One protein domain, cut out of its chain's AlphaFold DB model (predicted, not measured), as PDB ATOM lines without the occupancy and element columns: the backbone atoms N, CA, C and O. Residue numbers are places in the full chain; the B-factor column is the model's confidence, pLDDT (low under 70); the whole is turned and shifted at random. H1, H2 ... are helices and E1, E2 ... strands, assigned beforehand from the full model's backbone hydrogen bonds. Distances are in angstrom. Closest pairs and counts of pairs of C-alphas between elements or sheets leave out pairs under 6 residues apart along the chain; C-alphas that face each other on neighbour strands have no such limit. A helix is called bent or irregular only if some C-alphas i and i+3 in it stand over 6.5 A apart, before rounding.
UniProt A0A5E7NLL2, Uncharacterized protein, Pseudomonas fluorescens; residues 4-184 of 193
ATOM      1  N   LYS A   4      19.168 -57.329  21.172       62.44
ATOM      2  CA  LYS A   4      19.414 -56.949  22.575       62.44
ATOM      3  C   LYS A   4      19.814 -55.478  22.752       62.44
ATOM      4  O   LYS A   4      19.371 -54.832  23.696       62.44
ATOM      5  N   LEU A   5      20.635 -54.933  21.850       63.47
ATOM      6  CA  LEU A   5      21.019 -53.521  21.901       63.47
ATOM      7  C   LEU A   5      19.828 -52.621  21.550       63.47
ATOM      8  O   LEU A   5      19.586 -51.632  22.238       63.47
ATOM      9  N   ASN A   6      19.046 -53.005  20.536       64.88
ATOM     10  CA  ASN A   6      17.788 -52.337  20.205       64.88
ATOM     11  C   ASN A   6      16.794 -52.393  21.373       64.88
ATOM     12  O   ASN A   6      16.157 -51.388  21.670       64.88
ATOM     13  N   ASP A   7      16.687 -53.520  22.072       64.25
ATOM     14  CA  ASP A   7      15.847 -53.680  23.259       64.25
ATOM     15  C   ASP A   7      16.340 -52.767  24.390       64.25
ATOM     16  O   ASP A   7      15.548 -52.062  25.012       64.25
ATOM     17  N   GLY A   8      17.657 -52.670  24.599       63.00
ATOM     18  CA  GLY A   8      18.265 -51.723  25.535       63.00
ATOM     19  C   GLY A   8      17.937 -50.261  25.205       63.00
ATOM     20  O   GLY A   8      17.556 -49.495  26.091       63.00
ATOM     21  N   LEU A   9      18.002 -49.873  23.931       62.88
ATOM     22  CA  LEU A   9      17.688 -48.516  23.469       62.88
ATOM     23  C   LEU A   9      16.179 -48.207  23.504       62.88
ATOM     24  O   LEU A   9      15.773 -47.105  23.881       62.88
ATOM     25  N   THR A  10      15.332 -49.181  23.161       69.06
ATOM     26  CA  THR A  10      13.860 -49.073  23.177       69.06
ATOM     27  C   THR A  10      13.260 -49.280  24.571       69.06
ATOM     28  O   THR A  10      12.110 -48.901  24.816       69.06
ATOM     29  N   SER A  11      14.044 -49.790  25.528       76.50
ATOM     30  CA  SER A  11      13.632 -49.925  26.928       76.50
ATOM     31  C   SER A  11      13.338 -48.575  27.578       76.50
ATOM     32  O   SER A  11      12.517 -48.512  28.489       76.50
ATOM     33  N   TRP A  12      13.937 -47.478  27.105       83.81
ATOM     34  CA  TRP A  12      13.778 -46.168  27.731       83.81
ATOM     35  C   TRP A  12      12.350 -45.594  27.623       83.81
ATOM     36  O   TRP A  12      11.766 -45.242  28.655       83.81
ATOM     37  N   PRO A  13      11.712 -45.541  26.435       84.31
ATOM     38  CA  PRO A  13      10.282 -45.238  26.329       84.31
ATOM     39  C   PRO A  13       9.393 -46.147  27.191       84.31
ATOM     40  O   PRO A  13       8.479 -45.666  27.859       84.31
ATOM     41  N   THR A  14       9.681 -47.451  27.233       86.56
ATOM     42  CA  THR A  14       8.926 -48.420  28.046       86.56
ATOM     43  C   THR A  14       9.075 -48.143  29.544       86.56
ATOM     44  O   THR A  14       8.086 -48.142  30.283       86.56
ATOM     45  N   TYR A  15      10.295 -47.848  29.991       85.62
ATOM     46  CA  TYR A  15      10.623 -47.484  31.364       85.62
ATOM     47  C   TYR A  15       9.890 -46.210  31.786       85.62
ATOM     48  O   TYR A  15       9.115 -46.218  32.744       85.62
ATOM     49  N   THR A  16      10.057 -45.127  31.027       87.12
ATOM     50  CA  THR A  16       9.424 -43.836  31.334       87.12
ATOM     51  C   THR A  16       7.894 -43.909  31.266       87.12
ATOM     52  O   THR A  16       7.206 -43.350  32.125       87.12
ATOM     53  N   GLY A  17       7.341 -44.675  30.321       87.19
ATOM     54  CA  GLY A  17       5.910 -44.968  30.248       87.19
ATOM     55  C   GLY A  17       5.398 -45.762  31.454       87.19
ATOM     56  O   GLY A  17       4.306 -45.489  31.956       87.19
ATOM     57  N   THR A  18       6.189 -46.710  31.961       86.19
ATOM     58  CA  THR A  18       5.863 -47.479  33.172       86.19
ATOM     59  C   THR A  18       5.885 -46.593  34.412       86.19
ATOM     60  O   THR A  18       4.920 -46.607  35.175       86.19
ATOM     61  N   LEU A  19       6.912 -45.756  34.579       85.94
ATOM     62  CA  LEU A  19       6.976 -44.782  35.668       85.94
ATOM     63  C   LEU A  19       5.740 -43.873  35.688       85.94
ATOM     64  O   LEU A  19       5.107 -43.712  36.732       85.94
ATOM     65  N   LYS A  20       5.324 -43.362  34.524       84.00
ATOM     66  CA  LYS A  20       4.113 -42.538  34.403       84.00
ATOM     67  C   LYS A  20       2.850 -43.281  34.863       84.00
ATOM     68  O   LYS A  20       2.031 -42.707  35.574       84.00
ATOM     69  N   LYS A  21       2.693 -44.566  34.513       84.62
ATOM     70  CA  LYS A  21       1.568 -45.413  34.982       84.62
ATOM     71  C   LYS A  21       1.593 -45.645  36.498       84.62
ATOM     72  O   LYS A  21       0.544 -45.862  37.113       84.62
ATOM     73  N   LEU A  22       2.782 -45.600  37.093       81.56
ATOM     74  CA  LEU A  22       3.019 -45.712  38.530       81.56
ATOM     75  C   LEU A  22       2.976 -44.358  39.259       81.56
ATOM     76  O   LEU A  22       3.400 -44.285  40.406       81.56
ATOM     77  N   ASP A  23       2.449 -43.306  38.620       81.62
ATOM     78  CA  ASP A  23       2.301 -41.956  39.190       81.62
ATOM     79  C   ASP A  23       3.615 -41.265  39.582       81.62
ATOM     80  O   ASP A  23       3.628 -40.325  40.380       81.62
ATOM     81  N   TRP A  24       4.726 -41.679  38.978       85.06
ATOM     82  CA  TRP A  24       5.955 -40.902  39.039       85.06
ATOM     83  C   TRP A  24       5.804 -39.633  38.208       85.06
ATOM     84  O   TRP A  24       5.463 -39.679  37.022       85.06
ATOM     85  N   ILE A  25       6.085 -38.492  38.829       84.19
ATOM     86  CA  ILE A  25       5.977 -37.187  38.182       84.19
ATOM     87  C   ILE A  25       7.343 -36.848  37.593       84.19
ATOM     88  O   ILE A  25       8.284 -36.571  38.333       84.19
ATOM     89  N   GLY A  26       7.464 -36.893  36.264       79.06
ATOM     90  CA  GLY A  26       8.673 -36.456  35.564       79.06
ATOM     91  C   GLY A  26       8.872 -34.951  35.728       79.06
ATOM     92  O   GLY A  26       8.003 -34.171  35.352       79.06
ATOM     93  N   SER A  27      10.002 -34.549  36.305       78.00
ATOM     94  CA  SER A  27      10.367 -33.146  36.524       78.00
ATOM     95  C   SER A  27      11.273 -32.611  35.415       78.00
ATOM     96  O   SER A  27      11.142 -31.458  35.021       78.00
ATOM     97  N   SER A  28      12.171 -33.442  34.881       83.88
ATOM     98  CA  SER A  28      13.002 -33.086  33.725       83.88
ATOM     99  C   SER A  28      13.472 -34.329  32.984       83.88
ATOM    100  O   SER A  28      13.800 -35.329  33.621       83.88
ATOM    101  N   ALA A  29      13.589 -34.247  31.662       87.38
ATOM    102  CA  ALA A  29      14.199 -35.282  30.836       87.38
ATOM    103  C   ALA A  29      15.274 -34.659  29.940       87.38
ATOM    104  O   ALA A  29      15.035 -33.631  29.310       87.38
ATOM    105  N   GLN A  30      16.452 -35.274  29.889       89.94
ATOM    106  CA  GLN A  30      17.549 -34.874  29.012       89.94
ATOM    107  C   GLN A  30      17.946 -36.055  28.134       89.94
ATOM    108  O   GLN A  30      18.154 -37.161  28.628       89.94
ATOM    109  N   LEU A  31      18.072 -35.801  26.837       91.31
ATOM    110  CA  LEU A  31      18.603 -36.740  25.858       91.31
ATOM    111  C   LEU A  31      19.851 -36.099  25.263       91.31
ATOM    112  O   LEU A  31      19.792 -34.966  24.786       91.31
ATOM    113  N   LYS A  32      20.989 -36.787  25.345       91.06
ATOM    114  CA  LYS A  32      22.272 -36.263  24.874       91.06
ATOM    115  C   LYS A  32      23.010 -37.315  24.065       91.06
ATOM    116  O   LYS A  32      23.001 -38.501  24.393       91.06
ATOM    117  N   PHE A  33      23.677 -36.846  23.021       91.81
ATOM    118  CA  PHE A  33      24.807 -37.553  22.452       91.81
ATOM    119  C   PHE A  33      26.074 -37.053  23.138       91.81
ATOM    120  O   PHE A  33      26.365 -35.856  23.133       91.81
ATOM    121  N   LEU A  34      26.811 -37.969  23.746       91.31
ATOM    122  CA  LEU A  34      28.088 -37.709  24.381       91.31
ATOM    123  C   LEU A  34      29.178 -38.311  23.514       91.31
ATOM    124  O   LEU A  34      29.242 -39.527  23.338       91.31
ATOM    125  N   LYS A  35      30.048 -37.456  22.982       91.50
ATOM    126  CA  LYS A  35      31.247 -37.914  22.295       91.50
ATOM    127  C   LYS A  35      32.309 -38.219  23.342       91.50
ATOM    128  O   LYS A  35      32.798 -37.308  24.002       91.50
ATOM    129  N   PHE A  36      32.662 -39.488  23.475       92.06
ATOM    130  CA  PHE A  36      33.759 -39.930  24.324       92.06
ATOM    131  C   PHE A  36      34.494 -41.101  23.682       92.06
ATOM    132  O   PHE A  36      33.917 -41.923  22.965       92.06
ATOM    133  N   GLU A  37      35.785 -41.155  23.959       91.94
ATOM    134  CA  GLU A  37      36.696 -42.216  23.567       91.94
ATOM    135  C   GLU A  37      37.660 -42.435  24.730       91.94
ATOM    136  O   GLU A  37      37.987 -41.481  25.438       91.94
ATOM    137  N   ASN A  38      38.058 -43.686  24.962       92.69
ATOM    138  CA  ASN A  38      38.914 -44.080  26.081       92.69
ATOM    139  C   ASN A  38      38.429 -43.484  27.414       92.69
ATOM    140  O   ASN A  38      39.149 -42.774  28.110       92.69
ATOM    141  N   SER A  39      37.156 -43.709  27.740       94.88
ATOM    142  CA  SER A  39      36.541 -43.242  28.987       94.88
ATOM    143  C   SER A  39      36.149 -44.412  29.877       94.88
ATOM    144  O   SER A  39      35.970 -45.528  29.400       94.88
ATOM    145  N   SER A  40      36.053 -44.169  31.178       94.19
ATOM    146  CA  SER A  40      35.549 -45.141  32.146       94.19
ATOM    147  C   SER A  40      34.060 -44.912  32.401       94.19
ATOM    148  O   SER A  40      33.550 -43.814  32.150       94.19
ATOM    149  N   LEU A  41      33.345 -45.920  32.913       92.69
ATOM    150  CA  LEU A  41      31.921 -45.748  33.215       92.69
ATOM    151  C   LEU A  41      31.701 -44.672  34.291       92.69
ATOM    152  O   LEU A  41      30.751 -43.897  34.186       92.69
ATOM    153  N   LEU A  42      32.606 -44.564  35.272       92.56
ATOM    154  CA  LEU A  42      32.540 -43.514  36.290       92.56
ATOM    155  C   LEU A  42      32.649 -42.108  35.692       92.56
ATOM    156  O   LEU A  42      31.824 -41.253  36.011       92.56
ATOM    157  N   ASN A  43      33.588 -41.884  34.768       93.06
ATOM    158  CA  ASN A  43      33.739 -40.582  34.114       93.06
ATOM    159  C   ASN A  43      32.496 -40.208  33.297       93.06
ATOM    160  O   ASN A  43      32.087 -39.049  33.272       93.06
ATOM    161  N   ILE A  44      31.874 -41.189  32.633       93.56
ATOM    162  CA  ILE A  44      30.637 -40.963  31.878       93.56
ATOM    163  C   ILE A  44      29.490 -40.595  32.833       93.56
ATOM    164  O   ILE A  44      28.722 -39.680  32.534       93.56
ATOM    165  N   ILE A  45      29.368 -41.273  33.980       92.06
ATOM    166  CA  ILE A  45      28.337 -40.971  34.984       92.06
ATOM    167  C   ILE A  45      28.510 -39.554  35.540       92.06
ATOM    168  O   ILE A  45      27.529 -38.807  35.576       92.06
ATOM    169  N   ASP A  46      29.726 -39.154  35.919       90.12
ATOM    170  CA  ASP A  46      29.997 -37.791  36.400       90.12
ATOM    171  C   ASP A  46      29.633 -36.752  35.328       90.12
ATOM    172  O   ASP A  46      28.832 -35.848  35.575       90.12
ATOM    173  N   LEU A  47      30.073 -36.952  34.081       90.25
ATOM    174  CA  LEU A  47      29.767 -36.044  32.971       90.25
ATOM    175  C   LEU A  47      28.255 -35.895  32.715       90.25
ATOM    176  O   LEU A  47      27.765 -34.801  32.420       90.25
ATOM    177  N   CYS A  48      27.496 -36.981  32.846       89.81
ATOM    178  CA  CYS A  48      26.040 -36.972  32.705       89.81
ATOM    179  C   CYS A  48      25.324 -36.264  33.862       89.81
ATOM    180  O   CYS A  48      24.282 -35.638  33.651       89.81
ATOM    181  N   THR A  49      25.842 -36.396  35.083       87.69
ATOM    182  CA  THR A  49      25.142 -35.998  36.312       87.69
ATOM    183  C   THR A  49      25.613 -34.665  36.883       87.69
ATOM    184  O   THR A  49      24.883 -34.070  37.677       87.69
ATOM    185  N   ALA A  50      26.751 -34.139  36.421       84.31
ATOM    186  CA  ALA A  50      27.387 -32.939  36.951       84.31
ATOM    187  C   ALA A  50      26.403 -31.774  37.151       84.31
ATOM    188  O   ALA A  50      26.235 -31.265  38.256       84.31
ATOM    189  N   ASN A  51      25.665 -31.387  36.115       84.06
ATOM    190  CA  ASN A  51      24.776 -30.218  36.195       84.06
ATOM    191  C   ASN A  51      23.403 -30.521  36.818       84.06
ATOM    192  O   ASN A  51      22.521 -29.667  36.805       84.06
ATOM    193  N   THR A  52      23.199 -31.743  37.307       83.75
ATOM    194  CA  THR A  52      21.919 -32.203  37.858       83.75
ATOM    195  C   THR A  52      21.979 -32.378  39.368       83.75
ATOM    196  O   THR A  52      21.008 -32.067  40.056       83.75
ATOM    197  N   LEU A  53      23.108 -32.869  39.880       84.69
ATOM    198  CA  LEU A  53      23.305 -33.126  41.302       84.69
ATOM    199  C   LEU A  53      23.862 -31.894  42.008       84.69
ATOM    200  O   LEU A  53      24.734 -31.198  41.483       84.69
ATOM    201  N   LYS A  54      23.401 -31.659  43.237       87.44
ATOM    202  CA  LYS A  54      24.043 -30.698  44.139       87.44
ATOM    203  C   LYS A  54      25.445 -31.181  44.509       87.44
ATOM    204  O   LYS A  54      25.737 -32.373  44.459       87.44
ATOM    205  N   THR A  55      26.304 -30.267  44.954       87.88
ATOM    206  CA  THR A  55      27.698 -30.574  45.316       87.88
ATOM    207  C   THR A  55      27.820 -31.715  46.330       87.88
ATOM    208  O   THR A  55      28.645 -32.605  46.154       87.88
ATOM    209  N   ASN A  56      26.977 -31.726  47.366       85.94
ATOM    210  CA  ASN A  56      26.974 -32.784  48.377       85.94
ATOM    211  C   ASN A  56      26.458 -34.124  47.825       85.94
ATOM    212  O   ASN A  56      27.053 -35.160  48.092       85.94
ATOM    213  N   GLU A  57      25.383 -34.106  47.031       86.38
ATOM    214  CA  GLU A  57      24.833 -35.298  46.369       86.38
ATOM    215  C   GLU A  57      25.865 -35.931  45.427       86.38
ATOM    216  O   GLU A  57      26.017 -37.152  45.407       86.38
ATOM    217  N   ARG A  58      26.614 -35.097  44.696       87.19
ATOM    218  CA  ARG A  58      27.699 -35.547  43.825       87.19
ATOM    219  C   ARG A  58      28.832 -36.188  44.621       87.19
ATOM    220  O   ARG A  58      29.194 -37.315  44.323       87.19
ATOM    221  N   ALA A  59      29.323 -35.532  45.674       86.69
ATOM    222  CA  ALA A  59      30.395 -36.081  46.508       86.69
ATOM    223  C   ALA A  59      30.025 -37.445  47.124       86.69
ATOM    224  O   ALA A  59      30.856 -38.357  47.189       86.69
ATOM    225  N   THR A  60      28.766 -37.612  47.543       85.94
ATOM    226  CA  THR A  60      28.246 -38.898  48.023       85.94
ATOM    227  C   THR A  60      28.223 -39.945  46.911       85.94
ATOM    228  O   THR A  60      28.695 -41.063  47.122       85.94
ATOM    229  N   LEU A  61      27.709 -39.596  45.726       86.38
ATOM    230  CA  LEU A  61      27.689 -40.501  44.577       86.38
ATOM    231  C   LEU A  61      29.107 -40.936  44.190       86.38
ATOM    232  O   LEU A  61      29.350 -42.133  44.062       86.38
ATOM    233  N   ASP A  62      30.043 -39.994  44.081       87.31
ATOM    234  CA  ASP A  62      31.448 -40.259  43.758       87.31
ATOM    235  C   ASP A  62      32.071 -41.216  44.774       87.31
ATOM    236  O   ASP A  62      32.724 -42.192  44.405       87.31
ATOM    237  N   THR A  63      31.808 -40.997  46.064       87.62
ATOM    238  CA  THR A  63      32.287 -41.879  47.135       87.62
ATOM    239  C   THR A  63      31.756 -43.303  46.969       87.62
ATOM    240  O   THR A  63      32.528 -44.259  47.043       87.62
ATOM    241  N   ILE A  64      30.452 -43.465  46.719       85.62
ATOM    242  CA  ILE A  64      29.822 -44.779  46.521       85.62
ATOM    243  C   ILE A  64      30.415 -45.474  45.295       85.62
ATOM    244  O   ILE A  64      30.802 -46.639  45.365       85.62
ATOM    245  N   LEU A  65      30.521 -44.749  44.185       87.12
ATOM    246  CA  LEU A  65      31.037 -45.241  42.915       87.12
ATOM    247  C   LEU A  65      32.514 -45.659  42.999       87.12
ATOM    248  O   LEU A  65      32.883 -46.722  42.497       87.12
ATOM    249  N   ILE A  66      33.350 -44.884  43.694       88.06
ATOM    250  CA  ILE A  66      34.752 -45.233  43.960       88.06
ATOM    251  C   ILE A  66      34.845 -46.481  44.838       88.06
ATOM    252  O   ILE A  66      35.662 -47.360  44.564       88.06
ATOM    253  N   LYS A  67      34.025 -46.590  45.891       87.31
ATOM    254  CA  LYS A  67      34.028 -47.784  46.747       87.31
ATOM    255  C   LYS A  67      33.565 -49.022  45.976       87.31
ATOM    256  O   LYS A  67      34.214 -50.057  46.076       87.31
ATOM    257  N   LEU A  68      32.524 -48.900  45.148       86.69
ATOM    258  CA  LEU A  68      32.067 -49.953  44.237       86.69
ATOM    259  C   LEU A  68      33.178 -50.427  43.297       86.69
ATOM    260  O   LEU A  68      33.351 -51.629  43.122       86.69
ATOM    261  N   ALA A  69      33.951 -49.501  42.729       88.75
ATOM    262  CA  ALA A  69      35.071 -49.826  41.851       88.75
ATOM    263  C   ALA A  69      36.260 -50.490  42.568       88.75
ATOM    264  O   ALA A  69      37.082 -51.127  41.921       88.75
ATOM    265  N   ARG A  70      36.361 -50.352  43.895       89.56
ATOM    266  CA  ARG A  70      37.412 -50.979  44.717       89.56
ATOM    267  C   ARG A  70      37.033 -52.357  45.249       89.56
ATOM    268  O   ARG A  70      37.872 -53.003  45.874       89.56
ATOM    269  N   LEU A  71      35.789 -52.792  45.053       88.19
ATOM    270  CA  LEU A  71      35.374 -54.123  45.473       88.19
ATOM    271  C   LEU A  71      36.206 -55.192  44.748       88.19
ATOM    272  O   LEU A  71      36.492 -55.028  43.562       88.19
ATOM    273  N   PRO A  72      36.569 -56.294  45.425       88.00
ATOM    274  CA  PRO A  72      37.140 -57.454  44.755       88.00
ATOM    275  C   PRO A  72      36.222 -57.926  43.625       88.00
ATOM    276  O   PRO A  72      35.000 -57.959  43.789       88.00
ATOM    277  N   SER A  73      36.788 -58.318  42.484       85.44
ATOM    278  CA  SER A  73      36.008 -58.734  41.307       85.44
ATOM    279  C   SER A  73      35.116 -59.950  41.569       85.44
ATOM    280  O   SER A  73      34.137 -60.176  40.863       85.44
ATOM    281  N   ASP A  74      35.454 -60.759  42.572       84.81
ATOM    282  CA  ASP A  74      34.701 -61.932  42.990       84.81
ATOM    283  C   ASP A  74      33.608 -61.634  44.026       84.81
ATOM    284  O   ASP A  74      32.758 -62.507  44.255       84.81
ATOM    285  N   ALA A  75      33.590 -60.421  44.594       86.62
ATOM    286  CA  ALA A  75      32.559 -59.970  45.514       86.62
ATOM    287  C   ALA A  75      31.176 -60.026  44.836       86.62
ATOM    288  O   ALA A  75      31.056 -59.664  43.659       86.62
ATOM    289  N   PRO A  76      30.107 -60.417  45.558       82.94
ATOM    290  CA  PRO A  76      28.771 -60.563  44.976       82.94
ATOM    291  C   PRO A  76      28.300 -59.325  44.204       82.94
ATOM    292  O   PRO A  76      27.786 -59.442  43.099       82.94
ATOM    293  N   ALA A  77      28.555 -58.132  44.744       81.31
ATOM    294  CA  ALA A  77      28.182 -56.863  44.127       81.31
ATOM    295  C   ALA A  77      28.896 -56.599  42.793       81.31
ATOM    296  O   ALA A  77      28.258 -56.208  41.815       81.31
ATOM    297  N   ALA A  78      30.211 -56.836  42.748       84.50
ATOM    298  CA  ALA A  78      31.013 -56.673  41.540       84.50
ATOM    299  C   ALA A  78      30.539 -57.645  40.450       84.50
ATOM    300  O   ALA A  78      30.248 -57.218  39.333       84.50
ATOM    301  N   LYS A  79      30.335 -58.920  40.812       84.94
ATOM    302  CA  LYS A  79      29.769 -59.940  39.917       84.94
ATOM    303  C   LYS A  79      28.390 -59.557  39.396       84.94
ATOM    304  O   LYS A  79      28.151 -59.668  38.200       84.94
ATOM    305  N   SER A  80      27.483 -59.083  40.250       83.38
ATOM    306  CA  SER A  80      26.142 -58.664  39.821       83.38
ATOM    307  C   SER A  80      26.189 -57.532  38.794       83.38
ATOM    308  O   SER A  80      25.436 -57.575  37.819       83.38
ATOM    309  N   ILE A  81      27.080 -56.550  38.968       84.31
ATOM    310  CA  ILE A  81      27.258 -55.453  38.005       84.31
ATOM    311  C   ILE A  81      27.786 -56.000  36.677       84.31
ATOM    312  O   ILE A  81      27.182 -55.746  35.634       84.31
ATOM    313  N   THR A  82      28.870 -56.778  36.708       87.50
ATOM    314  CA  THR A  82      29.485 -57.344  35.499       87.50
ATOM    315  C   THR A  82      28.514 -58.251  34.748       87.50
ATOM    316  O   THR A  82      28.264 -58.013  33.569       87.50
ATOM    317  N   ASN A  83      27.857 -59.189  35.436       86.38
ATOM    318  CA  ASN A  83      26.851 -60.070  34.841       86.38
ATOM    319  C   ASN A  83      25.715 -59.268  34.191       86.38
ATOM    320  O   ASN A  83      25.261 -59.604  33.101       86.38
ATOM    321  N   SER A  84      25.255 -58.186  34.831       82.88
ATOM    322  CA  SER A  84      24.206 -57.330  34.261       82.88
ATOM    323  C   SER A  84      24.669 -56.626  32.984       82.88
ATOM    324  O   SER A  84      23.892 -56.491  32.039       82.88
ATOM    325  N   LEU A  85      25.924 -56.177  32.933       85.75
ATOM    326  CA  LEU A  85      26.491 -55.539  31.746       85.75
ATOM    327  C   LEU A  85      26.675 -56.541  30.599       85.75
ATOM    328  O   LEU A  85      26.320 -56.219  29.465       85.75
ATOM    329  N   GLU A  86      27.169 -57.743  30.901       85.62
ATOM    330  CA  GLU A  86      27.374 -58.837  29.945       85.62
ATOM    331  C   GLU A  86      26.058 -59.383  29.383       85.62
ATOM    332  O   GLU A  86      25.929 -59.562  28.173       85.62
ATOM    333  N   LEU A  87      25.041 -59.594  30.227       82.88
ATOM    334  CA  LEU A  87      23.728 -60.093  29.793       82.88
ATOM    335  C   LEU A  87      23.085 -59.186  28.733       82.88
ATOM    336  O   LEU A  87      22.467 -59.681  27.780       82.88
ATOM    337  N   ASN A  88      23.267 -57.872  28.898       79.12
ATOM    338  CA  ASN A  88      22.773 -56.834  27.997       79.12
ATOM    339  C   ASN A  88      23.740 -56.515  26.846       79.12
ATOM    340  O   ASN A  88      23.374 -55.785  25.919       79.12
ATOM    341  N   ALA A  89      24.959 -57.056  26.879       85.44
ATOM    342  CA  ALA A  89      25.943 -56.828  25.842       85.44
ATOM    343  C   ALA A  89      25.571 -57.551  24.548       85.44
ATOM    344  O   ALA A  89      24.889 -58.580  24.511       85.44
ATOM    345  N   SER A  90      26.024 -56.965  23.453       84.62
ATOM    346  CA  SER A  90      25.868 -57.490  22.110       84.62
ATOM    347  C   SER A  90      27.163 -57.367  21.346       84.62
ATOM    348  O   SER A  90      27.790 -56.307  21.370       84.62
ATOM    349  N   ASP A  91      27.495 -58.415  20.601       82.12
ATOM    350  CA  ASP A  91      28.574 -58.347  19.632       82.12
ATOM    351  C   ASP A  91      28.242 -57.312  18.556       82.12
ATOM    352  O   ASP A  91      27.182 -57.334  17.918       82.12
ATOM    353  N   VAL A  92      29.171 -56.390  18.357       77.12
ATOM    354  CA  VAL A  92      29.161 -55.429  17.265       77.12
ATOM    355  C   VAL A  92      30.506 -55.493  16.560       77.12
ATOM    356  O   VAL A  92      31.567 -55.428  17.172       77.12
ATOM    357  N   THR A  93      30.464 -55.623  15.241       71.88
ATOM    358  CA  THR A  93      31.662 -55.596  14.403       71.88
ATOM    359  C   THR A  93      31.741 -54.264  13.688       71.88
ATOM    360  O   THR A  93      30.772 -53.856  13.042       71.88
ATOM    361  N   TYR A  94      32.896 -53.611  13.735       66.94
ATOM    362  CA  TYR A  94      33.143 -52.419  12.929       66.94
ATOM    363  C   TYR A  94      34.496 -52.483  12.225       66.94
ATOM    364  O   TYR A  94      35.405 -53.217  12.617       66.94
ATOM    365  N   ARG A  95      34.614 -51.709  11.144       55.06
ATOM    366  CA  ARG A  95      35.858 -51.526  10.395       55.06
ATOM    367  C   ARG A  95      36.551 -50.249  10.847       55.06
ATOM    368  O   ARG A  95      35.965 -49.173  10.777       55.06
ATOM    369  N   THR A  96      37.820 -50.344  11.223       59.75
ATOM    370  CA  THR A  96      38.695 -49.185  11.464       59.75
ATOM    371  C   THR A  96      39.321 -48.693  10.153       59.75
ATOM    372  O   THR A  96      40.539 -48.656  10.000       59.75
ATOM    373  N   GLY A  97      38.482 -48.362   9.167       58.41
ATOM    374  CA  GLY A  97      38.903 -47.931   7.827       58.41
ATOM    375  C   GLY A  97      38.649 -48.962   6.721       58.41
ATOM    376  O   GLY A  97      38.223 -50.089   6.964       58.41
ATOM    377  N   SER A  98      38.890 -48.568   5.469       59.50
ATOM    378  CA  SER A  98      38.494 -49.338   4.277       59.50
ATOM    379  C   SER A  98      39.235 -50.671   4.101       59.50
ATOM    380  O   SER A  98      38.708 -51.567   3.439       59.50
ATOM    381  N   ARG A  99      40.423 -50.816   4.704       62.44
ATOM    382  CA  ARG A  99      41.310 -51.990   4.572       62.44
ATOM    383  C   ARG A  99      41.625 -52.707   5.889       62.44
ATOM    384  O   ARG A  99      42.399 -53.658   5.879       62.44
ATOM    385  N   SER A 100      41.044 -52.276   7.004       59.19
ATOM    386  CA  SER A 100      41.316 -52.883   8.309       59.19
ATOM    387  C   SER A 100      40.434 -54.113   8.547       59.19
ATOM    388  O   SER A 100      39.278 -54.125   8.099       59.19
ATOM    389  N   PRO A 101      40.941 -55.145   9.249       62.53
ATOM    390  CA  PRO A 101      40.121 -56.278   9.659       62.53
ATOM    391  C   PRO A 101      38.960 -55.806  10.545       62.53
ATOM    392  O   PRO A 101      39.060 -54.787  11.234       62.53
ATOM    393  N   PHE A 102      37.845 -56.538  10.509       64.06
ATOM    394  CA  PHE A 102      36.734 -56.285  11.425       64.06
ATOM    395  C   PHE A 102      37.217 -56.510  12.857       64.06
ATOM    396  O   PHE A 102      37.729 -57.583  13.172       64.06
ATOM    397  N   LYS A 103      37.054 -55.501  13.714       69.31
ATOM    398  CA  LYS A 103      37.287 -55.646  15.149       69.31
ATOM    399  C   LYS A 103      35.972 -56.058  15.805       69.31
ATOM    400  O   LYS A 103      34.930 -55.472  15.497       69.31
ATOM    401  N   GLN A 104      36.023 -57.086  16.649       74.50
ATOM    402  CA  GLN A 104      34.903 -57.463  17.503       74.50
ATOM    403  C   GLN A 104      34.907 -56.562  18.732       74.50
ATOM    404  O   GLN A 104      35.949 -56.350  19.350       74.50
ATOM    405  N   SER A 105      33.733 -56.040  19.051       84.81
ATOM    406  CA  SER A 105      33.515 -55.151  20.179       84.81
ATOM    407  C   SER A 105      32.172 -55.474  20.812       84.81
ATOM    408  O   SER A 105      31.282 -56.028  20.168       84.81
ATOM    409  N   TYR A 106      32.009 -55.091  22.068       87.56
ATOM    410  CA  TYR A 106      30.783 -55.275  22.825       87.56
ATOM    411  C   TYR A 106      30.073 -53.937  22.962       87.56
ATOM    412  O   TYR A 106      30.659 -52.967  23.438       87.56
ATOM    413  N   ALA A 107      28.809 -53.874  22.550       88.75
ATOM    414  CA  ALA A 107      27.933 -52.738  22.806       88.75
ATOM    415  C   ALA A 107      26.905 -53.109  23.869       88.75
ATOM    416  O   ALA A 107      26.291 -54.171  23.796       88.75
ATOM    417  N   THR A 108      26.701 -52.228  24.842       88.81
ATOM    418  CA  THR A 108      25.734 -52.443  25.922       88.81
ATOM    419  C   THR A 108      25.083 -51.128  26.332       88.81
ATOM    420  O   THR A 108      25.499 -50.038  25.925       88.81
ATOM    421  N   SER A 109      24.016 -51.231  27.117       87.75
ATOM    422  CA  SER A 109      23.364 -50.099  27.767       87.75
ATOM    423  C   SER A 109      23.130 -50.426  29.232       87.75
ATOM    424  O   SER A 109      22.670 -51.516  29.560       87.75
ATOM    425  N   VAL A 110      23.412 -49.466  30.107       87.00
ATOM    426  CA  VAL A 110      23.229 -49.604  31.555       87.00
ATOM    427  C   VAL A 110      22.401 -48.448  32.085       87.00
ATOM    428  O   VAL A 110      22.519 -47.322  31.598       87.00
ATOM    429  N   ALA A 111      21.559 -48.731  33.077       88.50
ATOM    430  CA  ALA A 111      20.794 -47.728  33.797       88.50
ATOM    431  C   ALA A 111      21.233 -47.670  35.264       88.50
ATOM    432  O   ALA A 111      21.259 -48.686  35.954       88.50
ATOM    433  N   LEU A 112      21.544 -46.467  35.735       88.75
ATOM    434  CA  LEU A 112      21.794 -46.132  37.128       88.75
ATOM    435  C   LEU A 112      20.607 -45.322  37.646       88.75
ATOM    436  O   LEU A 112      20.317 -44.250  37.115       88.75
ATOM    437  N   THR A 113      19.947 -45.805  38.696       88.94
ATOM    438  CA  THR A 113      18.909 -45.046  39.402       88.94
ATOM    439  C   THR A 113      19.410 -44.649  40.780       88.94
ATOM    440  O   THR A 113      19.778 -45.502  41.582       88.94
ATOM    441  N   ILE A 114      19.390 -43.349  41.051       86.19
ATOM    442  CA  ILE A 114      19.735 -42.741  42.333       86.19
ATOM    443  C   ILE A 114      18.434 -42.303  42.995       86.19
ATOM    444  O   ILE A 114      17.624 -41.614  42.371       86.19
ATOM    445  N   VAL A 115      18.240 -42.694  44.252       86.94
ATOM    446  CA  VAL A 115      17.077 -42.320  45.063       86.94
ATOM    447  C   VAL A 115      17.528 -41.324  46.119       86.94
ATOM    448  O   VAL A 115      18.422 -41.627  46.901       86.94
ATOM    449  N   PHE A 116      16.926 -40.137  46.123       83.56
ATOM    450  CA  PHE A 116      17.255 -39.063  47.058       83.56
ATOM    451  C   PHE A 116      16.271 -39.043  48.231       83.56
ATOM    452  O   PHE A 116      15.085 -39.343  48.063       83.56
ATOM    453  N   ASP A 117      16.729 -38.567  49.391       80.25
ATOM    454  CA  ASP A 117      15.923 -38.465  50.620       80.25
ATOM    455  C   ASP A 117      14.649 -37.623  50.442       80.25
ATOM    456  O   ASP A 117      13.619 -37.862  51.070       80.25
ATOM    457  N   ASN A 118      14.678 -36.650  49.529       81.38
ATOM    458  CA  ASN A 118      13.536 -35.793  49.205       81.38
ATOM    459  C   ASN A 118      12.536 -36.435  48.225       81.38
ATOM    460  O   ASN A 118      11.764 -35.715  47.588       81.38
ATOM    461  N   LYS A 119      12.551 -37.768  48.088       84.00
ATOM    462  CA  LYS A 119      11.658 -38.549  47.214       84.00
ATOM    463  C   LYS A 119      11.854 -38.270  45.719       84.00
ATOM    464  O   LYS A 119      11.037 -38.697  44.899       84.00
ATOM    465  N   LYS A 120      12.922 -37.563  45.344       87.25
ATOM    466  CA  LYS A 120      13.352 -37.470  43.950       87.25
ATOM    467  C   LYS A 120      14.096 -38.740  43.562       87.25
ATOM    468  O   LYS A 120      14.713 -39.402  44.393       87.25
ATOM    469  N   MET A 121      14.065 -39.049  42.278       89.69
ATOM    470  CA  MET A 121      14.930 -40.033  41.657       89.69
ATOM    471  C   MET A 121      15.602 -39.434  40.431       89.69
ATOM    472  O   MET A 121      14.991 -38.660  39.693       89.69
ATOM    473  N   ALA A 122      16.852 -39.826  40.214       89.88
ATOM    474  CA  ALA A 122      17.571 -39.596  38.974       89.88
ATOM    475  C   ALA A 122      17.865 -40.945  38.338       89.88
ATOM    476  O   ALA A 122      18.619 -41.736  38.898       89.88
ATOM    477  N   THR A 123      17.287 -41.209  37.173       92.50
ATOM    478  CA  THR A 123      17.647 -42.375  36.368       92.50
ATOM    479  C   THR A 123      18.473 -41.920  35.183       92.50
ATOM    480  O   THR A 123      17.980 -41.185  34.331       92.50
ATOM    481  N   LEU A 124      19.714 -42.382  35.123       92.56
ATOM    482  CA  LEU A 124      20.630 -42.199  34.012       92.56
ATOM    483  C   LEU A 124      20.756 -43.513  33.247       92.56
ATOM    484  O   LEU A 124      21.215 -44.497  33.813       92.56
ATOM    485  N   GLN A 125      20.419 -43.528  31.965       92.62
ATOM    486  CA  GLN A 125      20.795 -44.596  31.049       92.62
ATOM    487  C   GLN A 125      21.940 -44.127  30.155       92.62
ATOM    488  O   GLN A 125      21.849 -43.056  29.555       92.62
ATOM    489  N   VAL A 126      22.986 -44.940  30.029       92.25
ATOM    490  CA  VAL A 126      24.101 -44.703  29.107       92.25
ATOM    491  C   VAL A 126      24.351 -45.927  28.238       92.25
ATOM    492  O   VAL A 126      24.306 -47.062  28.709       92.25
ATOM    493  N   SER A 127      24.607 -45.676  26.959       91.88
ATOM    494  CA  SER A 127      24.897 -46.677  25.936       91.88
ATOM    495  C   SER A 127      26.316 -46.462  25.422       91.88
ATOM    496  O   SER A 127      26.697 -45.347  25.067       91.88
ATOM    497  N   PHE A 128      27.113 -47.520  25.373       92.00
ATOM    498  CA  PHE A 128      28.520 -47.434  24.989       92.00
ATOM    499  C   PHE A 128      28.980 -48.718  24.305       92.00
ATOM    500  O   PHE A 128      28.284 -49.736  24.321       92.00
ATOM    501  N   LYS A 129      30.169 -48.658  23.707       92.25
ATOM    502  CA  LYS A 129      30.873 -49.820  23.167       92.25
ATOM    503  C   LYS A 129      32.285 -49.922  23.737       92.25
ATOM    504  O   LYS A 129      32.886 -48.907  24.080       92.25
ATOM    505  N   THR A 130      32.817 -51.130  23.818       91.38
ATOM    506  CA  THR A 130      34.205 -51.397  24.206       91.38
ATOM    507  C   THR A 130      34.778 -52.518  23.351       91.38
ATOM    508  O   THR A 130      34.044 -53.380  22.876       91.38
ATOM    509  N   ASP A 131      36.082 -52.473  23.112       89.38
ATOM    510  CA  ASP A 131      36.794 -53.544  22.411       89.38
ATOM    511  C   ASP A 131      37.311 -54.618  23.381       89.38
ATOM    512  O   ASP A 131      37.795 -55.657  22.940       89.38
ATOM    513  N   ASP A 132      37.228 -54.344  24.683       85.75
ATOM    514  CA  ASP A 132      37.723 -55.212  25.741       85.75
ATOM    515  C   ASP A 132      36.578 -56.042  26.325       85.75
ATOM    516  O   ASP A 132      35.402 -55.685  26.225       85.75
ATOM    517  N   VAL A 133      36.923 -57.156  26.968       84.81
ATOM    518  CA  VAL A 133      35.950 -57.950  27.726       84.81
ATOM    519  C   VAL A 133      35.362 -57.085  28.843       84.81
ATOM    520  O   VAL A 133      36.081 -56.345  29.516       84.81
ATOM    521  N   ILE A 134      34.048 -57.177  29.043       86.31
ATOM    522  CA  ILE A 134      33.347 -56.445  30.097       86.31
ATOM    523  C   ILE A 134      33.740 -57.045  31.450       86.31
ATOM    524  O   ILE A 134      33.214 -58.069  31.862       86.31
ATOM    525  N   GLY A 135      34.673 -56.402  32.146       87.44
ATOM    526  CA  GLY A 135      35.045 -56.723  33.522       87.44
ATOM    527  C   GLY A 135      34.491 -55.712  34.524       87.44
ATOM    528  O   GLY A 135      33.926 -54.683  34.162       87.44
ATOM    529  N   HIS A 136      34.657 -55.980  35.821       87.88
ATOM    530  CA  HIS A 136      34.346 -55.006  36.884       87.88
ATOM    531  C   HIS A 136      35.207 -53.733  36.781       87.88
ATOM    532  O   HIS A 136      34.764 -52.627  37.097       87.88
ATOM    533  N   ASP A 137      36.407 -53.876  36.225       89.19
ATOM    534  CA  ASP A 137      37.342 -52.796  35.937       89.19
ATOM    535  C   ASP A 137      36.822 -51.768  34.920       89.19
ATOM    536  O   ASP A 137      37.369 -50.667  34.870       89.19
ATOM    537  N   ILE A 138      35.737 -52.052  34.189       90.31
ATOM    538  CA  ILE A 138      35.027 -51.111  33.301       90.31
ATOM    539  C   ILE A 138      34.564 -49.834  34.018       90.31
ATOM    540  O   ILE A 138      34.385 -48.782  33.397       90.31
ATOM    541  N   LEU A 139      34.385 -49.913  35.342       90.44
ATOM    542  CA  LEU A 139      34.073 -48.758  36.173       90.44
ATOM    543  C   LEU A 139      35.189 -47.714  36.087       90.44
ATOM    544  O   LEU A 139      34.908 -46.531  35.915       90.44
ATOM    545  N   THR A 140      36.450 -48.141  36.132       91.94
ATOM    546  CA  THR A 140      37.611 -47.243  36.252       91.94
ATOM    547  C   THR A 140      38.514 -47.208  35.031       91.94
ATOM    548  O   THR A 140      39.157 -46.187  34.792       91.94
ATOM    549  N   LYS A 141      38.598 -48.292  34.256       92.25
ATOM    550  CA  LYS A 141      39.495 -48.369  33.107       92.25
ATOM    551  C   LYS A 141      38.934 -47.572  31.924       92.25
ATOM    552  O   LYS A 141      37.749 -47.688  31.611       92.25
ATOM    553  N   PRO A 142      39.774 -46.778  31.244       92.19
ATOM    554  CA  PRO A 142      39.362 -45.925  30.137       92.19
ATOM    555  C   PRO A 142      39.243 -46.704  28.816       92.19
ATOM    556  O   PRO A 142      40.021 -46.487  27.892       92.19
ATOM    557  N   THR A 143      38.287 -47.627  28.715       92.06
ATOM    558  CA  THR A 143      38.145 -48.539  27.557       92.06
ATOM    559  C   THR A 143      36.853 -48.322  26.771       92.06
ATOM    560  O   THR A 143      36.624 -48.958  25.738       92.06
ATOM    561  N   LEU A 144      35.990 -47.418  27.243       93.62
ATOM    562  CA  LEU A 144      34.682 -47.166  26.658       93.62
ATOM    563  C   LEU A 144      34.746 -46.109  25.564       93.62
ATOM    564  O   LEU A 144      35.425 -45.083  25.674       93.62
ATOM    565  N   LYS A 145      33.958 -46.354  24.525       93.44
ATOM    566  CA  LYS A 145      33.746 -45.480  23.378       93.44
ATOM    567  C   LYS A 145      32.258 -45.208  23.226       93.44
ATOM    568  O   LYS A 145      31.420 -46.062  23.531       93.44
ATOM    569  N   ALA A 146      31.931 -44.025  22.722       91.19
ATOM    570  CA  ALA A 146      30.561 -43.673  22.404       91.19
ATOM    571  C   ALA A 146      29.969 -44.677  21.406       91.19
ATOM    572  O   ALA A 146      30.603 -45.056  20.416       91.19
ATOM    573  N   LEU A 147      28.740 -45.114  21.673       87.44
ATOM    574  CA  LEU A 147      27.938 -45.800  20.671       87.44
ATOM    575  C   LEU A 147      27.399 -44.751  19.687       87.44
ATOM    576  O   LEU A 147      26.918 -43.705  20.129       87.44
ATOM    577  N   ASP A 148      27.498 -45.026  18.385       80.19
ATOM    578  CA  ASP A 148      27.079 -44.119  17.303       80.19
ATOM    579  C   ASP A 148      25.546 -44.108  17.153       80.19
ATOM    580  O   ASP A 148      24.987 -44.574  16.165       80.19
ATOM    581  N   GLU A 149      24.872 -43.597  18.181       77.44
ATOM    582  CA  GLU A 149      23.420 -43.421  18.271       77.44
ATOM    583  C   GLU A 149      23.034 -41.943  18.247       77.44
ATOM    584  O   GLU A 149      23.832 -41.075  18.596       77.44
ATOM    585  N   VAL A 150      21.762 -41.652  17.950       82.75
ATOM    586  CA  VAL A 150      21.214 -40.283  18.063       82.75
ATOM    587  C   VAL A 150      21.357 -39.748  19.493       82.75
ATOM    588  O   VAL A 150      21.712 -38.591  19.699       82.75
ATOM    589  N   TYR A 151      21.111 -40.608  20.486       86.81
ATOM    590  CA  TYR A 151      21.344 -40.324  21.900       86.81
ATOM    591  C   TYR A 151      21.944 -41.560  22.562       86.81
ATOM    592  O   TYR A 151      21.364 -42.647  22.502       86.81
ATOM    593  N   ASN A 152      23.075 -41.383  23.235       90.06
ATOM    594  CA  ASN A 152      23.749 -42.437  23.992       90.06
ATOM    595  C   ASN A 152      23.729 -42.171  25.506       90.06
ATOM    596  O   ASN A 152      24.269 -42.955  26.279       90.06
ATOM    597  N   SER A 153      23.081 -41.084  25.928       92.44
ATOM    598  CA  SER A 153      22.814 -40.750  27.320       92.44
ATOM    599  C   SER A 153      21.394 -40.213  27.469       92.44
ATOM    600  O   SER A 153      20.938 -39.372  26.686       92.44
ATOM    601  N   ARG A 154      20.675 -40.722  28.469       93.31
ATOM    602  CA  ARG A 154      19.296 -40.345  28.788       93.31
ATOM    603  C   ARG A 154      19.171 -40.174  30.292       93.31
ATOM    604  O   ARG A 154      19.408 -41.117  31.036       93.31
ATOM    605  N   LEU A 155      18.792 -38.987  30.742       92.69
ATOM    606  CA  LEU A 155      18.631 -38.675  32.159       92.69
ATOM    607  C   LEU A 155      17.191 -38.254  32.427       92.69
ATOM    608  O   LEU A 155      16.693 -37.307  31.818       92.69
ATOM    609  N   LEU A 156      16.529 -38.944  33.346       92.38
ATOM    610  CA  LEU A 156      15.211 -38.586  33.850       92.38
ATOM    611  C   LEU A 156      15.326 -38.211  35.321       92.38
ATOM    612  O   LEU A 156      15.789 -39.014  36.127       92.38
ATOM    613  N   ILE A 157      14.824 -37.028  35.665       90.69
ATOM    614  CA  ILE A 157      14.530 -36.659  37.046       90.69
ATOM    615  C   ILE A 157      13.038 -36.791  37.252       90.69
ATOM    616  O   ILE A 157      12.239 -36.196  36.524       90.69
ATOM    617  N   SER A 158      12.665 -37.575  38.248       90.88
ATOM    618  CA  SER A 158      11.284 -37.829  38.609       90.88
ATOM    619  C   SER A 158      11.100 -37.673  40.112       90.88
ATOM    620  O   SER A 158      12.047 -37.753  40.889       90.88
ATOM    621  N   THR A 159       9.872 -37.399  40.532       89.44
ATOM    622  CA  THR A 159       9.507 -37.340  41.946       89.44
ATOM    623  C   THR A 159       8.452 -38.389  42.230       89.44
ATOM    624  O   THR A 159       7.486 -38.557  41.478       89.44
ATOM    625  N   PHE A 160       8.650 -39.089  43.335       83.19
ATOM    626  CA  PHE A 160       7.736 -40.090  43.834       83.19
ATOM    627  C   PHE A 160       6.538 -39.442  44.529       83.19
ATOM    628  O   PHE A 160       6.688 -38.736  45.530       83.19
ATOM    629  N   ASN A 161       5.332 -39.712  44.029       83.38
ATOM    630  CA  ASN A 161       4.108 -39.353  44.734       83.38
ATOM    631  C   ASN A 161       3.709 -40.485  45.689       83.38
ATOM    632  O   ASN A 161       3.007 -41.424  45.311       83.38
ATOM    633  N   GLU A 162       4.151 -40.375  46.938       82.06
ATOM    634  CA  GLU A 162       3.908 -41.388  47.968       82.06
ATOM    635  C   GLU A 162       2.420 -41.675  48.195       82.06
ATOM    636  O   GLU A 162       2.025 -42.833  48.315       82.06
ATOM    637  N   HIS A 163       1.579 -40.637  48.195       83.31
ATOM    638  CA  HIS A 163       0.146 -40.803  48.421       83.31
ATOM    639  C   HIS A 163      -0.490 -41.703  47.351       83.31
ATOM    640  O   HIS A 163      -1.217 -42.643  47.672       83.31
ATOM    641  N   ARG A 164      -0.152 -41.475  46.077       81.38
ATOM    642  CA  ARG A 164      -0.651 -42.291  44.960       81.38
ATOM    643  C   ARG A 164      -0.020 -43.677  44.916       81.38
ATOM    644  O   ARG A 164      -0.706 -44.651  44.606       81.38
ATOM    645  N   TYR A 165       1.263 -43.786  45.253       81.62
ATOM    646  CA  TYR A 165       1.926 -45.082  45.326       81.62
ATOM    647  C   TYR A 165       1.314 -45.977  46.400       81.62
ATOM    648  O   TYR A 165       1.076 -47.151  46.133       81.62
ATOM    649  N   ASN A 166       1.005 -45.441  47.583       84.94
ATOM    650  CA  ASN A 166       0.452 -46.228  48.686       84.94
ATOM    651  C   ASN A 166      -0.863 -46.924  48.306       84.94
ATOM    652  O   ASN A 166      -1.070 -48.072  48.695       84.94
ATOM    653  N   ALA A 167      -1.687 -46.306  47.454       86.31
ATOM    654  CA  ALA A 167      -2.895 -46.935  46.918       86.31
ATOM    655  C   ALA A 167      -2.606 -48.145  45.998       86.31
ATOM    656  O   ALA A 167      -3.412 -49.070  45.910       86.31
ATOM    657  N   LYS A 168      -1.453 -48.164  45.317       84.69
ATOM    658  CA  LYS A 168      -1.036 -49.225  44.377       84.69
ATOM    659  C   LYS A 168      -0.043 -50.224  44.987       84.69
ATOM    660  O   LYS A 168       0.123 -51.321  44.450       84.69
ATOM    661  N   ARG A 169       0.595 -49.880  46.111       84.50
ATOM    662  CA  ARG A 169       1.660 -50.653  46.772       84.50
ATOM    663  C   ARG A 169       1.293 -52.126  47.003       84.50
ATOM    664  O   ARG A 169       2.110 -52.963  46.629       84.50
ATOM    665  N   PRO A 170       0.098 -52.493  47.511       87.94
ATOM    666  CA  PRO A 170      -0.241 -53.904  47.726       87.94
ATOM    667  C   PRO A 170      -0.245 -54.724  46.430       87.94
ATOM    668  O   PRO A 170       0.230 -55.856  46.401       87.94
ATOM    669  N   GLN A 171      -0.736 -54.143  45.331       86.81
ATOM    670  CA  GLN A 171      -0.764 -54.812  44.027       86.81
ATOM    671  C   GLN A 171       0.640 -54.960  43.435       86.81
ATOM    672  O   GLN A 171       0.938 -55.974  42.807       86.81
ATOM    673  N   ILE A 172       1.501 -53.958  43.641       82.75
ATOM    674  CA  ILE A 172       2.902 -54.000  43.214       82.75
ATOM    675  C   ILE A 172       3.650 -55.088  43.988       82.75
ATOM    676  O   ILE A 172       4.275 -55.937  43.363       82.75
ATOM    677  N   LEU A 173       3.523 -55.122  45.318       85.00
ATOM    678  CA  LEU A 173       4.147 -56.154  46.154       85.00
ATOM    679  C   LEU A 173       3.673 -57.556  45.764       85.00
ATOM    680  O   LEU A 173       4.495 -58.444  45.574       85.00
ATOM    681  N   LYS A 174       2.368 -57.741  45.525       87.50
ATOM    682  CA  LYS A 174       1.825 -59.019  45.043       87.50
ATOM    683  C   LYS A 174       2.429 -59.455  43.702       87.50
ATOM    684  O   LYS A 174       2.620 -60.645  43.485       87.50
ATOM    685  N   LYS A 175       2.698 -58.514  42.792       85.19
ATOM    686  CA  LYS A 175       3.316 -58.809  41.487       85.19
ATOM    687  C   LYS A 175       4.809 -59.103  41.586       85.19
ATOM    688  O   LYS A 175       5.300 -59.924  40.821       85.19
ATOM    689  N   LEU A 176       5.520 -58.395  42.461       81.25
ATOM    690  CA  LEU A 176       6.956 -58.587  42.642       81.25
ATOM    691  C   LEU A 176       7.258 -59.873  43.419       81.25
ATOM    692  O   LEU A 176       8.274 -60.507  43.142       81.25
ATOM    693  N   GLY A 177       6.373 -60.283  44.332       83.62
ATOM    694  CA  GLY A 177       6.603 -61.442  45.191       83.62
ATOM    695  C   GLY A 177       7.924 -61.296  45.950       83.62
ATOM    696  O   GLY A 177       8.274 -60.198  46.382       83.62
ATOM    697  N   ASP A 178       8.691 -62.379  46.028       75.88
ATOM    698  CA  ASP A 178       9.959 -62.412  46.769       75.88
ATOM    699  C   ASP A 178      11.138 -61.785  46.009       75.88
ATOM    700  O   ASP A 178      12.232 -61.656  46.560       75.88
ATOM    701  N   LYS A 179      10.931 -61.318  44.767       72.25
ATOM    702  CA  LYS A 179      11.999 -60.702  43.960       72.25
ATOM    703  C   LYS A 179      12.620 -59.482  44.626       72.25
ATOM    704  O   LYS A 179      13.802 -59.217  44.441       72.25
ATOM    705  N   THR A 180      11.856 -58.756  45.446       63.81
ATOM    706  CA  THR A 180      12.388 -57.619  46.212       63.81
ATOM    707  C   THR A 180      13.422 -58.032  47.254       63.81
ATOM    708  O   THR A 180      14.178 -57.183  47.700       63.81
ATOM    709  N   LEU A 181      13.455 -59.301  47.664       60.22
ATOM    710  CA  LEU A 181      14.422 -59.825  48.629       60.22
ATOM    711  C   LEU A 181      15.613 -60.496  47.937       60.22
ATOM    712  O   LEU A 181      16.708 -60.506  48.487       60.22
ATOM    713  N   THR A 182      15.409 -61.055  46.740       58.22
ATOM    714  CA  THR A 182      16.425 -61.863  46.047       58.22
ATOM    715  C   THR A 182      17.201 -61.105  44.973       58.22
ATOM    716  O   THR A 182      18.311 -61.504  44.638       58.22
ATOM    717  N   GLU A 183      16.635 -60.035  44.406       65.25
ATOM    718  CA  GLU A 183      17.249 -59.267  43.309       65.25
ATOM    719  C   GLU A 183      17.839 -57.923  43.780       65.25
ATOM    720  O   GLU A 183      18.467 -57.211  42.995       65.25
ATOM    721  N   LEU A 184      17.663 -57.571  45.061       65.56
ATOM    722  CA  LEU A 184      18.249 -56.371  45.655       65.56
ATOM    723  C   LEU A 184      19.560 -56.705  46.356       65.56
ATOM    724  O   LEU A 184      19.602 -57.390  47.376       65.56
TER     725      LEU A 184
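Overview. This is residues 4 to 184 of the 193 residues of an uncharacterized protein of Pseudomonas fluorescens (UniProt A0A5E7NLL2). A long, twisted antiparallel sheet of six strands has the kinked helix H1 over one face and H2 over the opposite face, with H3 folding back outside H2 and H4 packing on strand E3. One end of the long axis is the tip of the E2 and E3 hairpin, the other is H6; residues 173 to 182, which include the last four residues of H6 and the whole of H7, stick out. You will find 181 residues printed, with seven named helices and six named strands in the order H1 E1 H2 H3 H4 E2 E3 E4 H5 E5 E6 H6 H7. The class is mixed, helices and strands, and the sheet is branched at E4. The whole is compact, with a radius of gyration of the C-alphas of 17.6 A, yet elongated, spanning 61 by 35 by 33 A.

Arrangement. Begin at E4, residues 120 to 130. On one side of it look for E3, residues 102 to 115, its antiparallel neighbour at 171 degrees, where N 112 and O 124 are 2.8 A apart. On the other side of E4 are E6, residues 153 to 159, and E5, residues 144 to 146, both antiparallel to it. For E6, N 123 and O 156 are 2.9 A apart; for E5, beside residues 128 to 130, N 145 and O 129 are 2.8 A apart. E1, residues 25 to 32, is an edge strand antiparallel to E6, with N 30 and O 155 at 2.8 A. E2, residues 90 to 95, is an edge strand antiparallel to E3, with N 92 and O 105 at 2.8 A. E2, E3 and E4 form a meander, each strand the antiparallel neighbour of the one before. Now look outward from the sheet. H1, residues 4 to 21, is on it; its closest C-alphas to E3 are those of Gly 8 and Ser 109, 5.8 A apart. H2, residues 41 to 49, is on the opposite face at a height over the sheet of 8.3 A. H3, residues 55 to 69, is not on the sheet; H2 and H3 form a helical hairpin and only just touch, with 3 pairs of C-alphas within 8 A, the closest Leu 42 and Leu 65 at 7.0 A, at a shallow tilt of 15 degrees, opposite ways. H4, residues 76 to 87, is on the sheet, with the C-alphas of Leu 85 and Thr 108 closest to E3 at 6.6 A. H5, residues 136 to 139, touches H4, with the C-alphas of Thr 82 and His 136 closest at 5.6 A. H6, residues 162 to 176, and H7, residues 179 to 182, are not on the sheet and meet only through their link. Every O i to N i+4 pair is within hydrogen-bond range in H2, H3 and H4; H1 has 11 of 14 and H6 has 7 of 11, while H5 and H7 are too short for such a pair.

Along the chain. Find C-alpha 4 at (19.414, -56.949, 22.575); from there H1 runs 24.6 A, with a kink of 37 degrees near residue 11. Go on to E3, which starts at C-alpha 102, (36.734, -56.285, 11.425), and is 41.4 A long; E4 is 31.9 A. E1 is 21.1 A, H3 20.9 A and E6 20.1 A. H6, 18.3 A, is irregular, with C-alphas 167 and 170 at 7.5 A. H7 ends at C-alpha 182, (16.425, -61.863, 46.047).

Size, cuts and confidence. The C-alphas farthest apart are those of Arg 99 and Ala 167, at 61.4 A. The printed part has no cut and no long link. Read the B-factor column for confidence: the mean pLDDT of the printed part is 83.8, and residues 4 to 10, 94 to 103 and 180 to 184 are under 70.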